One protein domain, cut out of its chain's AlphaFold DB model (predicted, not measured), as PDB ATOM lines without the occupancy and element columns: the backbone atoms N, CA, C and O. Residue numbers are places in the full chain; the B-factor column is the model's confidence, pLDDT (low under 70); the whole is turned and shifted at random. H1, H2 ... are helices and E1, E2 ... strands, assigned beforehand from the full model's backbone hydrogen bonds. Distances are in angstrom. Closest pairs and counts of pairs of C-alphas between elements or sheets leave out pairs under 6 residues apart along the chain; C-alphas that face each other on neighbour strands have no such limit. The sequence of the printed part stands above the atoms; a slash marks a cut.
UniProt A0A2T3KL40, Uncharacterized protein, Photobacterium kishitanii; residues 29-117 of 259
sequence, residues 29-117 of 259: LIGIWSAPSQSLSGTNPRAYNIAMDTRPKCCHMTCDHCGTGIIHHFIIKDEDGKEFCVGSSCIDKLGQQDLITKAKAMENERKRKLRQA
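AT A GLANCE: This is residues 29 to 117 of the 259 residues of an uncharacterized protein of Photobacterium kishitanii (UniProt A0A2T3KL40). A small three-stranded antiparallel sheet, E1, E2 and E3, has one long helix, H4, slanting over one of its faces, and the last residues of H4, 111 to 117, stick out free. Two short helices, H1 and H2, make a corner away from the sheet at one end of the longest axis, and a long link of residues 54 to 71 with no named element leads from H2 back to E2. The short helix H3 only grazes the sheet and folds back into H4 as a helical hairpin. The printed part has 89 residues, with four named helices and three named strands in the order E1 H1 H2 E2 E3 H3 H4, and the class is mixed, helices and strands. The whole is compact, with a radius of gyration of the C-alphas of 13.8 A and spans of 40 by 29 by 21 A.

IN THESE COORDINATES: E1, residues 29 to 34, begins at C-alpha 29 (9.923, 39.534, 25.391) and is 14.8 A long. H1 is residues 38 to 43, 9.2 A, and H2 is residues 45 to 53, 12.4 A. E2, residues 72 to 77, begins at C-alpha 72 (5.285, 43.007, 13.169) and is 16.3 A long. E3 is residues 83 to 86, 10.0 A, and H3 is residues 88 to 93, 9.3 A. H4, residues 97 to 117, is 30.4 A long and ends at C-alpha 117 (6.495, 61.403, 12.324).

HOW THE PARTS SIT: The sheet runs E1, E2, E3, with E1 and E3 as edge strands. E1 and E2 are antiparallel at 156 degrees, with N 33 and O 73 at 2.9 A, within hydrogen-bond range. E2 and E3, a hairpin, are antiparallel at 146 degrees, with N 76 and O 84 at 2.8 A. H4 is on the sheet, making two layers, a helix on one face of a sheet; its height over the sheet is 8.9 A. It lies over E1 and E2 and runs slantwise to the strands, at 34 degrees to E1 on the local plane; the closest C-alphas of E1 and H4 are those of Leu 29 and Leu 99, 6.3 A apart. H3 only grazes the sheet, with residues 88 to 91. H4 touches H3 with residues 99 to 104 alone, at a shallow tilt of 13 degrees, opposite ways; their closest C-alphas, of Asp 92 and Ile 100, are 5.8 A apart. H1 and H2 touch only at the corner, where the C-alphas of Ser 41 and Tyr 48 come closest at 5.2 A. H1 is not on the sheet, and H2 is only just not on it, with 4 pairs of C-alphas within 10 A. H1 and H2 are both apart from H4. Every O i to N i+4 pair is within hydrogen-bond range in H1, H2 and H4; in H3 it is 0 of 2, beside 2 of 3 O i to N i+3 pairs.

THE WHOLE: The C-alphas of Thr 43 and Glu 79, the two farthest apart, are 41.5 A from each other. The printed part has no cut; the link H2 to E2 is long, and the other links are tight. The mean pLDDT of the printed part is 92.9, and no printed residue is under 70.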
ATOM      1  N   LEU A  29       9.854  38.651  26.551       95.50
ATOM      2  CA  LEU A  29       9.923  39.534  25.391       95.50
ATOM      3  C   LEU A  29      11.315  40.164  25.278       95.50
ATOM      4  O   LEU A  29      11.751  40.844  26.208       95.50
ATOM      5  N   ILE A  30      11.990  39.932  24.152       95.38
ATOM      6  CA  ILE A  30      13.309  40.497  23.830       95.38
ATOM      7  C   ILE A  30      13.144  41.822  23.091       95.38
ATOM      8  O   ILE A  30      13.822  42.798  23.397       95.38
ATOM      9  N   GLY A  31      12.233  41.867  22.118       94.25
ATOM     10  CA  GLY A  31      12.055  43.045  21.284       94.25
ATOM     11  C   GLY A  31      11.001  42.865  20.204       94.25
ATOM     12  O   GLY A  31      10.221  41.911  20.208       94.25
ATOM     13  N   ILE A  32      10.982  43.817  19.279       95.00
ATOM     14  CA  ILE A  32      10.102  43.817  18.115       95.00
ATOM     15  C   ILE A  32      10.926  44.121  16.870       95.00
ATOM     16  O   ILE A  32      11.716  45.063  16.849       95.00
ATOM     17  N   TRP A  33      10.711  43.339  15.822       95.25
ATOM     18  CA  TRP A  33      11.207  43.629  14.486       95.25
ATOM     19  C   TRP A  33      10.018  43.777  13.540       95.25
ATOM     20  O   TRP A  33       9.005  43.093  13.672       95.25
ATOM     21  N   SER A  34      10.094  44.717  12.607       94.25
ATOM     22  CA  SER A  34       9.029  44.943  11.631       94.25
ATOM     23  C   SER A  34       9.590  44.810  10.235       94.25
ATOM     24  O   SER A  34      10.567  45.480   9.908       94.25
ATOM     25  N   ALA A  35       8.937  43.997   9.411       93.69
ATOM     26  CA  ALA A  35       9.278  43.919   8.006       93.69
ATOM     27  C   ALA A  35       9.102  45.304   7.352       93.69
ATOM     28  O   ALA A  35       8.072  45.956   7.582       93.69
ATOM     29  N   PRO A  36      10.080  45.778   6.559       92.75
ATOM     30  CA  PRO A  36       9.934  47.018   5.811       92.75
ATOM     31  C   PRO A  36       8.760  46.915   4.830       92.75
ATOM     32  O   PRO A  36       8.443  45.840   4.317       92.75
ATOM     33  N   SER A  37       8.094  48.040   4.568       90.81
ATOM     34  CA  SER A  37       6.946  48.062   3.662       90.81
ATOM     35  C   SER A  37       7.364  47.728   2.229       90.81
ATOM     36  O   SER A  37       8.426  48.137   1.764       90.81
ATOM     37  N   GLN A  38       6.484  47.059   1.480       88.94
ATOM     38  CA  GLN A  38       6.739  46.756   0.068       88.94
ATOM     39  C   GLN A  38       6.914  48.029  -0.779       88.94
ATOM     40  O   GLN A  38       7.685  48.047  -1.734       88.94
ATOM     41  N   SER A  39       6.262  49.127  -0.386       88.56
ATOM     42  CA  SER A  39       6.432  50.441  -1.017       88.56
ATOM     43  C   SER A  39       7.861  50.988  -0.918       88.56
ATOM     44  O   SER A  39       8.304  51.715  -1.809       88.56
ATOM     45  N   LEU A  40       8.604  50.628   0.136       88.56
ATOM     46  CA  LEU A  40      10.003  51.017   0.282       88.56
ATOM     47  C   LEU A  40      10.882  50.291  -0.740       88.56
ATOM     48  O   LEU A  40      11.812  50.892  -1.260       88.56
ATOM     49  N   SER A  41      10.550  49.043  -1.085       88.94
ATOM     50  CA  SER A  41      11.260  48.292  -2.130       88.94
ATOM     51  C   SER A  41      11.161  48.985  -3.492       88.94
ATOM     52  O   SER A  41      12.150  49.073  -4.207       88.94
ATOM     53  N   GLY A  42       9.997  49.561  -3.819       88.88
ATOM     54  CA  GLY A  42       9.799  50.284  -5.079       88.88
ATOM     55  C   GLY A  42      10.484  51.653  -5.136       88.88
ATOM     56  O   GLY A  42      11.033  52.020  -6.168       88.88
ATOM     57  N   THR A  43      10.462  52.417  -4.038       93.25
ATOM     58  CA  THR A  43      11.028  53.782  -4.003       93.25
ATOM     59  C   THR A  43      12.526  53.806  -3.716       93.25
ATOM     60  O   THR A  43      13.245  54.640  -4.258       93.25
ATOM     61  N   ASN A  44      13.011  52.908  -2.857       94.00
ATOM     62  CA  ASN A  44      14.415  52.808  -2.483       94.00
ATOM     63  C   ASN A  44      14.794  51.345  -2.160       94.00
ATOM     64  O   ASN A  44      14.858  50.959  -0.984       94.00
ATOM     65  N   PRO A  45      15.102  50.531  -3.193       93.56
ATOM     66  CA  PRO A  45      15.448  49.118  -3.026       93.56
ATOM     67  C   PRO A  45      16.622  48.888  -2.063       93.56
ATOM     68  O   PRO A  45      16.639  47.923  -1.302       93.56
ATOM     69  N   ARG A  46      17.603  49.802  -2.049       94.75
ATOM     70  CA  ARG A  46      18.772  49.710  -1.164       94.75
ATOM     71  C   ARG A  46      18.375  49.836   0.307       94.75
ATOM     72  O   ARG A  46      18.827  49.034   1.118       94.75
ATOM     73  N   ALA A  47      17.528  50.807   0.650       91.88
ATOM     74  CA  ALA A  47      17.039  50.979   2.019       91.88
ATOM     75  C   ALA A  47      16.204  49.776   2.483       91.88
ATOM     76  O   ALA A  47      16.331  49.343   3.628       91.88
ATOM     77  N   TYR A  48      15.399  49.203   1.583       94.56
ATOM     78  CA  TYR A  48      14.650  47.979   1.860       94.56
ATOM     79  C   TYR A  48      15.577  46.801   2.185       94.56
ATOM     80  O   TYR A  48      15.385  46.138   3.203       94.56
ATOM     81  N   ASN A  49      16.611  46.576   1.369       94.25
ATOM     82  CA  ASN A  49      17.566  45.485   1.582       94.25
ATOM     83  C   ASN A  49      18.335  45.641   2.900       94.25
ATOM     84  O   ASN A  49      18.469  44.671   3.636       94.25
ATOM     85  N   ILE A  50      18.764  46.861   3.242       94.56
ATOM     86  CA  ILE A  50      19.413  47.147   4.533       94.56
ATOM     87  C   ILE A  50      18.459  46.848   5.697       94.56
ATOM     88  O   ILE A  50      18.844  46.207   6.668       94.56
ATOM     89  N   ALA A  51      17.195  47.272   5.609       92.50
ATOM     90  CA  ALA A  51      16.210  46.986   6.650       92.50
ATOM     91  C   ALA A  51      15.930  45.479   6.789       92.50
ATOM     92  O   ALA A  51      15.781  44.987   7.907       92.50
ATOM     93  N   MET A  52      15.907  44.736   5.680       94.31
ATOM     94  CA  MET A  52      15.797  43.275   5.703       94.31
ATOM     95  C   MET A  52      17.034  42.586   6.289       94.31
ATOM     96  O   MET A  52      16.881  41.559   6.941       94.31
ATOM     97  N   ASP A  53      18.229  43.153   6.126       94.31
ATOM     98  CA  ASP A  53      19.466  42.622   6.718       94.31
ATOM     99  C   ASP A  53      19.456  42.690   8.257       94.31
ATOM    100  O   ASP A  53      19.978  41.812   8.937       94.31
ATOM    101  N   THR A  54      18.739  43.663   8.836       94.56
ATOM    102  CA  THR A  54      18.538  43.754  10.300       94.56
ATOM    103  C   THR A  54      17.584  42.702  10.877       94.56
ATOM    104  O   THR A  54      17.305  42.712  12.080       94.56
ATOM    105  N   ARG A  55      17.038  41.810  10.043       95.88
ATOM    106  CA  ARG A  55      16.076  40.795  10.470       95.88
ATOM    107  C   ARG A  55      16.724  39.797  11.444       95.88
ATOM    108  O   ARG A  55      17.735  39.182  11.105       95.88
ATOM    109  N   PRO A  56      16.116  39.551  12.618       95.12
ATOM    110  CA  PRO A  56      16.575  38.518  13.543       95.12
ATOM    111  C   PRO A  56      16.599  37.133  12.891       95.12
ATOM    112  O   PRO A  56      15.700  36.786  12.127       95.12
ATOM    113  N   LYS A  57      17.578  36.297  13.249       94.06
ATOM    114  CA  LYS A  57      17.705  34.933  12.698       94.06
ATOM    115  C   LYS A  57      16.499  34.038  13.005       94.06
ATOM    116  O   LYS A  57      16.190  33.159  12.213       94.06
ATOM    117  N   CYS A  58      15.817  34.269  14.127       91.56
ATOM    118  CA  CYS A  58      14.603  33.548  14.521       91.56
ATOM    119  C   CYS A  58      13.351  33.960  13.720       91.56
ATOM    120  O   CYS A  58      12.304  33.334  13.851       91.56
ATOM    121  N   CYS A  59      13.436  35.003  12.890       93.19
ATOM    122  CA  CYS A  59      12.301  35.547  12.159       93.19
ATOM    123  C   CYS A  59      12.186  34.956  10.744       93.19
ATOM    124  O   CYS A  59      12.894  35.366   9.822       93.19
ATOM    125  N   HIS A  60      11.204  34.075  10.541       91.12
ATOM    126  CA  HIS A  60      10.916  33.426   9.254       91.12
ATOM    127  C   HIS A  60       9.821  34.127   8.426       91.12
ATOM    128  O   HIS A  60       9.268  33.529   7.508       91.12
ATOM    129  N   MET A  61       9.488  35.390   8.736       93.25
ATOM    130  CA  MET A  61       8.362  36.149   8.143       93.25
ATOM    131  C   MET A  61       6.967  35.580   8.454       93.25
ATOM    132  O   MET A  61       5.949  36.071   7.960       93.25
ATOM    133  N   THR A  62       6.909  34.548   9.289       94.06
ATOM    134  CA  THR A  62       5.701  33.869   9.743       94.06
ATOM    135  C   THR A  62       5.724  33.748  11.263       94.06
ATOM    136  O   THR A  62       6.770  33.833  11.904       94.06
ATOM    137  N   CYS A  63       4.543  33.613  11.855       94.31
ATOM    138  CA  CYS A  63       4.372  33.433  13.288       94.31
ATOM    139  C   CYS A  63       4.706  31.991  13.691       94.31
ATOM    140  O   CYS A  63       4.041  31.071  13.221       94.31
ATOM    141  N   ASP A  64       5.623  31.779  14.633       93.69
ATOM    142  CA  ASP A  64       5.987  30.433  15.107       93.69
ATOM    143  C   ASP A  64       4.836  29.714  15.838       93.69
ATOM    144  O   ASP A  64       4.808  28.487  15.907       93.69
ATOM    145  N   HIS A  65       3.851  30.466  16.344       91.19
ATOM    146  CA  HIS A  65       2.677  29.909  17.023       91.19
ATOM    147  C   HIS A  65       1.595  29.402  16.053       91.19
ATOM    148  O   HIS A  65       0.913  28.426  16.349       91.19
ATOM    149  N   CYS A  66       1.352  30.083  14.925       91.12
ATOM    150  CA  CYS A  66       0.224  29.757  14.033       91.12
ATOM    151  C   CYS A  66       0.566  29.676  12.540       91.12
ATOM    152  O   CYS A  66      -0.333  29.478  11.728       91.12
ATOM    153  N   GLY A  67       1.824  29.885  12.154       91.19
ATOM    154  CA  GLY A  67       2.307  29.848  10.770       91.19
ATOM    155  C   GLY A  67       1.878  31.027   9.888       91.19
ATOM    156  O   GLY A  67       2.344  31.150   8.760       91.19
ATOM    157  N   THR A  68       1.006  31.917  10.367       93.88
ATOM    158  CA  THR A  68       0.510  33.053   9.576       93.88
ATOM    159  C   THR A  68       1.622  34.064   9.303       93.88
ATOM    160  O   THR A  68       2.378  34.404  10.212       93.88
ATOM    161  N   GLY A  69       1.692  34.581   8.073       93.50
ATOM    162  CA  GLY A  69       2.584  35.686   7.721       93.50
ATOM    163  C   GLY A  69       2.278  36.934   8.548       93.50
ATOM    164  O   GLY A  69       1.122  37.347   8.651       93.50
ATOM    165  N   ILE A  70       3.301  37.529   9.156       94.06
ATOM    166  CA  ILE A  70       3.158  38.714  10.011       94.06
ATOM    167  C   ILE A  70       4.145  39.794   9.575       94.06
ATOM    168  O   ILE A  70       5.212  39.514   9.050       94.06
ATOM    169  N   ILE A  71       3.769  41.058   9.768       94.06
ATOM    170  CA  ILE A  71       4.645  42.203   9.473       94.06
ATOM    171  C   ILE A  71       5.420  42.594  10.733       94.06
ATOM    172  O   ILE A  71       6.627  42.822  10.683       94.06
ATOM    173  N   HIS A  72       4.724  42.653  11.868       94.50
ATOM    174  CA  HIS A  72       5.285  43.007  13.169       94.50
ATOM    175  C   HIS A  72       5.558  41.732  13.969       94.50
ATOM    176  O   HIS A  72       4.628  41.057  14.413       94.50
ATOM    177  N   HIS A  73       6.840  41.414  14.122       95.56
ATOM    178  CA  HIS A  73       7.350  40.211  14.760       95.56
ATOM    179  C   HIS A  73       7.813  40.552  16.171       95.56
ATOM    180  O   HIS A  73       8.771  41.303  16.356       95.56
ATOM    181  N   PHE A  74       7.135  40.005  17.173       96.19
ATOM    182  CA  PHE A  74       7.574  40.085  18.558       96.19
ATOM    183  C   PHE A  74       8.516  38.923  18.825       96.19
ATOM    184  O   PHE A  74       8.138  37.764  18.659       96.19
ATOM    185  N   ILE A  75       9.737  39.251  19.226       96.50
ATOM    186  CA  ILE A  75      10.788  38.279  19.491       96.50
ATOM    187  C   ILE A  75      10.702  37.907  20.962       96.50
ATOM    188  O   ILE A  75      10.887  38.760  21.836       96.50
ATOM    189  N   ILE A  76      10.419  36.644  21.237       95.44
ATOM    190  CA  ILE A  76      10.330  36.096  22.587       95.44
ATOM    191  C   ILE A  76      11.395  35.023  22.782       95.44
ATOM    192  O   ILE A  76      11.748  34.320  21.843       95.44
ATOM    193  N   LYS A  77      11.907  34.909  24.003       95.12
ATOM    194  CA  LYS A  77      12.880  33.903  24.427       95.12
ATOM    195  C   LYS A  77      12.217  32.948  25.403       95.12
ATOM    196  O   LYS A  77      11.528  33.433  26.301       95.12
ATOM    197  N   ASP A  78      12.415  31.649  25.244       93.31
ATOM    198  CA  ASP A  78      12.060  30.679  26.285       93.31
ATOM    199  C   ASP A  78      13.140  30.593  27.384       93.31
ATOM    200  O   ASP A  78      14.137  31.327  27.370       93.31
ATOM    201  N   GLU A  79      12.917  29.713  28.359       90.38
ATOM    202  CA  GLU A  79      13.851  29.441  29.460       90.38
ATOM    203  C   GLU A  79      15.141  28.753  28.990       90.38
ATOM    204  O   GLU A  79      16.212  29.041  29.526       90.38
ATOM    205  N   ASP A  80      15.058  27.925  27.943       90.44
ATOM    206  CA  ASP A  80      16.199  27.244  27.311       90.44
ATOM    207  C   ASP A  80      17.060  28.200  26.461       90.44
ATOM    208  O   ASP A  80      18.129  27.849  25.955       90.44
ATOM    209  N   GLY A  81      16.608  29.442  26.305       90.75
ATOM    210  CA  GLY A  81      17.293  30.492  25.579       90.75
ATOM    211  C   GLY A  81      17.061  30.485  24.068       90.75
ATOM    212  O   GLY A  81      17.740  31.227  23.352       90.75
ATOM    213  N   LYS A  82      16.104  29.702  23.576       93.75
ATOM    214  CA  LYS A  82      15.675  29.684  22.182       93.75
ATOM    215  C   LYS A  82      14.721  30.843  21.901       93.75
ATOM    216  O   LYS A  82      13.852  31.183  22.702       93.75
ATOM    217  N   GLU A  83      14.913  31.473  20.747       95.06
ATOM    218  CA  GLU A  83      14.128  32.628  20.318       95.06
ATOM    219  C   GLU A  83      13.038  32.225  19.324       95.06
ATOM    220  O   GLU A  83      13.271  31.408  18.432       95.06
ATOM    221  N   PHE A  84      11.873  32.856  19.453       94.81
ATOM    222  CA  PHE A  84      10.713  32.671  18.591       94.81
ATOM    223  C   PHE A  84      10.150  34.024  18.169       94.81
ATOM    224  O   PHE A  84      10.201  35.000  18.920       94.81
ATOM    225  N   CYS A  85       9.572  34.078  16.980       95.31
ATOM    226  CA  CYS A  85       8.882  35.228  16.428       95.31
ATOM    227  C   CYS A  85       7.377  34.981  16.387       95.31
ATOM    228  O   CYS A  85       6.878  34.101  15.687       95.31
ATOM    229  N   VAL A  86       6.625  35.800  17.116       94.88
ATOM    230  CA  VAL A  86       5.166  35.687  17.211       94.88
ATOM    231  C   VAL A  86       4.478  37.005  16.877       94.88
ATOM    232  O   VAL A  86       5.012  38.091  17.091       94.88
ATOM    233  N   GLY A  87       3.263  36.919  16.338       94.12
ATOM    234  CA  GLY A  87       2.408  38.090  16.143       94.12
ATOM    235  C   GLY A  87       1.792  38.562  17.462       94.12
ATOM    236  O   GLY A  87       1.601  37.766  18.383       94.12
ATOM    237  N   SER A  88       1.397  39.837  17.538       92.44
ATOM    238  CA  SER A  88       0.786  40.420  18.748       92.44
ATOM    239  C   SER A  88      -0.435  39.638  19.243       92.44
ATOM    240  O   SER A  88      -0.584  39.423  20.438       92.44
ATOM    241  N   SER A  89      -1.283  39.161  18.327       92.69
ATOM    242  CA  SER A  89      -2.484  38.383  18.662       92.69
ATOM    243  C   SER A  89      -2.179  36.974  19.173       92.69
ATOM    244  O   SER A  89      -3.013  36.374  19.845       92.69
ATOM    245  N   CYS A  90      -1.004  36.420  18.853       92.94
ATOM    246  CA  CYS A  90      -0.582  35.115  19.358       92.94
ATOM    247  C   CYS A  90       0.077  35.220  20.734       92.94
ATOM    248  O   CYS A  90      -0.031  34.277  21.506       92.94
ATOM    249  N   ILE A  91       0.657  36.372  21.088       92.31
ATOM    250  CA  ILE A  91       1.139  36.633  22.454       92.31
ATOM    251  C   ILE A  91      -0.011  36.564  23.462       92.31
ATOM    252  O   ILE A  91       0.143  35.955  24.518       92.31
ATOM    253  N   ASP A  92      -1.183  37.107  23.114       90.69
ATOM    254  CA  ASP A  92      -2.382  37.023  23.961       90.69
ATOM    255  C   ASP A  92      -2.796  35.562  24.238       90.69
ATOM    256  O   ASP A  92      -3.272  35.242  25.327       90.69
ATOM    257  N   LYS A  93      -2.548  34.649  23.286       89.75
ATOM    258  CA  LYS A  93      -2.867  33.215  23.405       89.75
ATOM    259  C   LYS A  93      -1.892  32.442  24.298       89.75
ATOM    260  O   LYS A  93      -2.226  31.342  24.730       89.75
ATOM    261  N   LEU A  94      -0.719  33.005  24.605       87.38
ATOM    262  CA  LEU A  94       0.255  32.386  25.513       87.38
ATOM    263  C   LEU A  94      -0.180  32.470  26.987       87.38
ATOM    264  O   LEU A  94       0.369  31.768  27.827       87.38
ATOM    265  N   GLY A  95      -1.159  33.321  27.320       85.75
ATOM    266  CA  GLY A  95      -1.716  33.423  28.675       85.75
ATOM    267  C   GLY A  95      -0.790  34.069  29.716       85.75
ATOM    268  O   GLY A  95      -1.131  34.098  30.897       85.75
ATOM    269  N   GLN A  96       0.360  34.612  29.305       89.69
ATOM    270  CA  GLN A  96       1.328  35.273  30.186       89.69
ATOM    271  C   GLN A  96       1.069  36.788  30.236       89.69
ATOM    272  O   GLN A  96       1.442  37.526  29.323       89.69
ATOM    273  N   GLN A  97       0.433  37.267  31.312       90.81
ATOM    274  CA  GLN A  97      -0.012  38.668  31.432       90.81
ATOM    275  C   GLN A  97       1.130  39.695  31.345       90.81
ATOM    276  O   GLN A  97       0.981  40.738  30.699       90.81
ATOM    277  N   ASP A  98       2.294  39.386  31.916       91.31
ATOM    278  CA  ASP A  98       3.469  40.263  31.853       91.31
ATOM    279  C   ASP A  98       3.972  40.443  30.416       91.31
ATOM    280  O   ASP A  98       4.367  41.541  30.010       91.31
ATOM    281  N   LEU A  99       3.931  39.367  29.626       91.19
ATOM    282  CA  LEU A  99       4.349  39.359  28.228       91.19
ATOM    283  C   LEU A  99       3.388  40.184  27.367       91.19
ATOM    284  O   LEU A  99       3.825  41.030  26.586       91.19
ATOM    285  N   ILE A 100       2.084  39.987  27.573       93.00
ATOM    286  CA  ILE A 100       1.012  40.732  26.905       93.00
ATOM    287  C   ILE A 100       1.157  42.232  27.169       93.00
ATOM    288  O   ILE A 100       1.114  43.043  26.241       93.00
ATOM    289  N   THR A 101       1.368  42.610  28.430       93.50
ATOM    290  CA  THR A 101       1.496  44.014  28.838       93.50
ATOM    291  C   THR A 101       2.702  44.676  28.173       93.50
ATOM    292  O   THR A 101       2.575  45.759  27.595       93.50
ATOM    293  N   LYS A 102       3.859  44.002  28.169       93.94
ATOM    294  CA  LYS A 102       5.076  44.503  27.513       93.94
ATOM    295  C   LYS A 102       4.917  44.609  25.994       93.94
ATOM    296  O   LYS A 102       5.316  45.616  25.411       93.94
ATOM    297  N   ALA A 103       4.291  43.622  25.355       92.94
ATOM    298  CA  ALA A 103       4.040  43.649  23.916       92.94
ATOM    299  C   ALA A 103       3.117  44.808  23.518       92.94
ATOM    300  O   ALA A 103       3.419  45.556  22.584       92.94
ATOM    301  N   LYS A 104       2.032  45.023  24.274       93.81
ATOM    302  CA  LYS A 104       1.127  46.165  24.078       93.81
ATOM    303  C   LYS A 104       1.846  47.499  24.277       93.81
ATOM    304  O   LYS A 104       1.629  48.416  23.487       93.81
ATOM    305  N   ALA A 105       2.716  47.613  25.282       93.31
ATOM    306  CA  ALA A 105       3.500  48.824  25.520       93.31
ATOM    307  C   ALA A 105       4.420  49.162  24.333       93.31
ATOM    308  O   ALA A 105       4.365  50.288  23.833       93.31
ATOM    309  N   MET A 106       5.186  48.190  23.822       92.31
ATOM    310  CA  MET A 106       6.066  48.408  22.661       92.31
ATOM    311  C   MET A 106       5.283  48.749  21.387       92.31
ATOM    312  O   MET A 106       5.671  49.646  20.637       92.31
ATOM    313  N   GLU A 107       4.148  48.086  21.144       91.25
ATOM    314  CA  GLU A 107       3.307  48.391  19.981       91.25
ATOM    315  C   GLU A 107       2.699  49.797  20.068       91.25
ATOM    316  O   GLU A 107       2.650  50.531  19.076       91.25
ATOM    317  N   ASN A 108       2.270  50.209  21.261       92.69
ATOM    318  CA  ASN A 108       1.761  51.556  21.495       92.69
ATOM    319  C   ASN A 108       2.847  52.618  21.293       92.69
ATOM    320  O   ASN A 108       2.577  53.645  20.665       92.69
ATOM    321  N   GLU A 109       4.069  52.369  21.763       92.81
ATOM    322  CA  GLU A 109       5.210  53.256  21.539       92.81
ATOM    323  C   GLU A 109       5.526  53.395  20.043       92.81
ATOM    324  O   GLU A 109       5.651  54.510  19.531       92.81
ATOM    325  N   ARG A 110       5.561  52.280  19.308       89.44
ATOM    326  CA  ARG A 110       5.762  52.271  17.853       89.44
ATOM    327  C   ARG A 110       4.680  53.072  17.128       89.44
ATOM    328  O   ARG A 110       4.990  53.944  16.315       89.44
ATOM    329  N   LYS A 111       3.403  52.831  17.452       91.06
ATOM    330  CA  LYS A 111       2.268  53.588  16.893       91.06
ATOM    331  C   LYS A 111       2.337  55.072  17.244       91.06
ATOM    332  O   LYS A 111       1.895  55.899  16.447       91.06
ATOM    333  N   ARG A 112       2.838  55.428  18.430       94.31
ATOM    334  CA  ARG A 112       3.042  56.825  18.836       94.31
ATOM    335  C   ARG A 112       4.128  57.482  17.987       94.31
ATOM    336  O   ARG A 112       3.863  58.543  17.431       94.31
ATOM    337  N   LYS A 113       5.285  56.836  17.826       92.75
ATOM    338  CA  LYS A 113       6.391  57.322  16.983       92.75
ATOM    339  C   LYS A 113       5.946  57.535  15.533       92.75
ATOM    340  O   LYS A 113       6.200  58.591  14.965       92.75
ATOM    341  N   LEU A 114       5.197  56.585  14.965       90.50
ATOM    342  CA  LEU A 114       4.662  56.717  13.606       90.50
ATOM    343  C   LEU A 114       3.696  57.904  13.475       90.50
ATOM    344  O   LEU A 114       3.804  58.684  12.532       90.50
ATOM    345  N   ARG A 115       2.777  58.067  14.435       94.38
ATOM    346  CA  ARG A 115       1.844  59.205  14.456       94.38
ATOM    347  C   ARG A 115       2.570  60.543  14.583       94.38
ATOM    348  O   ARG A 115       2.186  61.495  13.915       94.38
ATOM    349  N   GLN A 116       3.616  60.611  15.406       95.38
ATOM    350  CA  GLN A 116       4.443  61.809  15.555       95.38
ATOM    351  C   GLN A 116       5.159  62.158  14.245       95.38
ATOM    352  O   GLN A 116       5.019  63.284  13.780       95.38
ATOM    353  N   ALA A 117       5.814  61.188  13.601       93.31
ATOM    354  CA  ALA A 117       6.495  61.403  12.324       93.31
ATOM    355  C   ALA A 117       5.530  61.857  11.210       93.31
ATOM    356  O   ALA A 117       5.836  62.764  10.440       93.31
TER     357      ALA A 117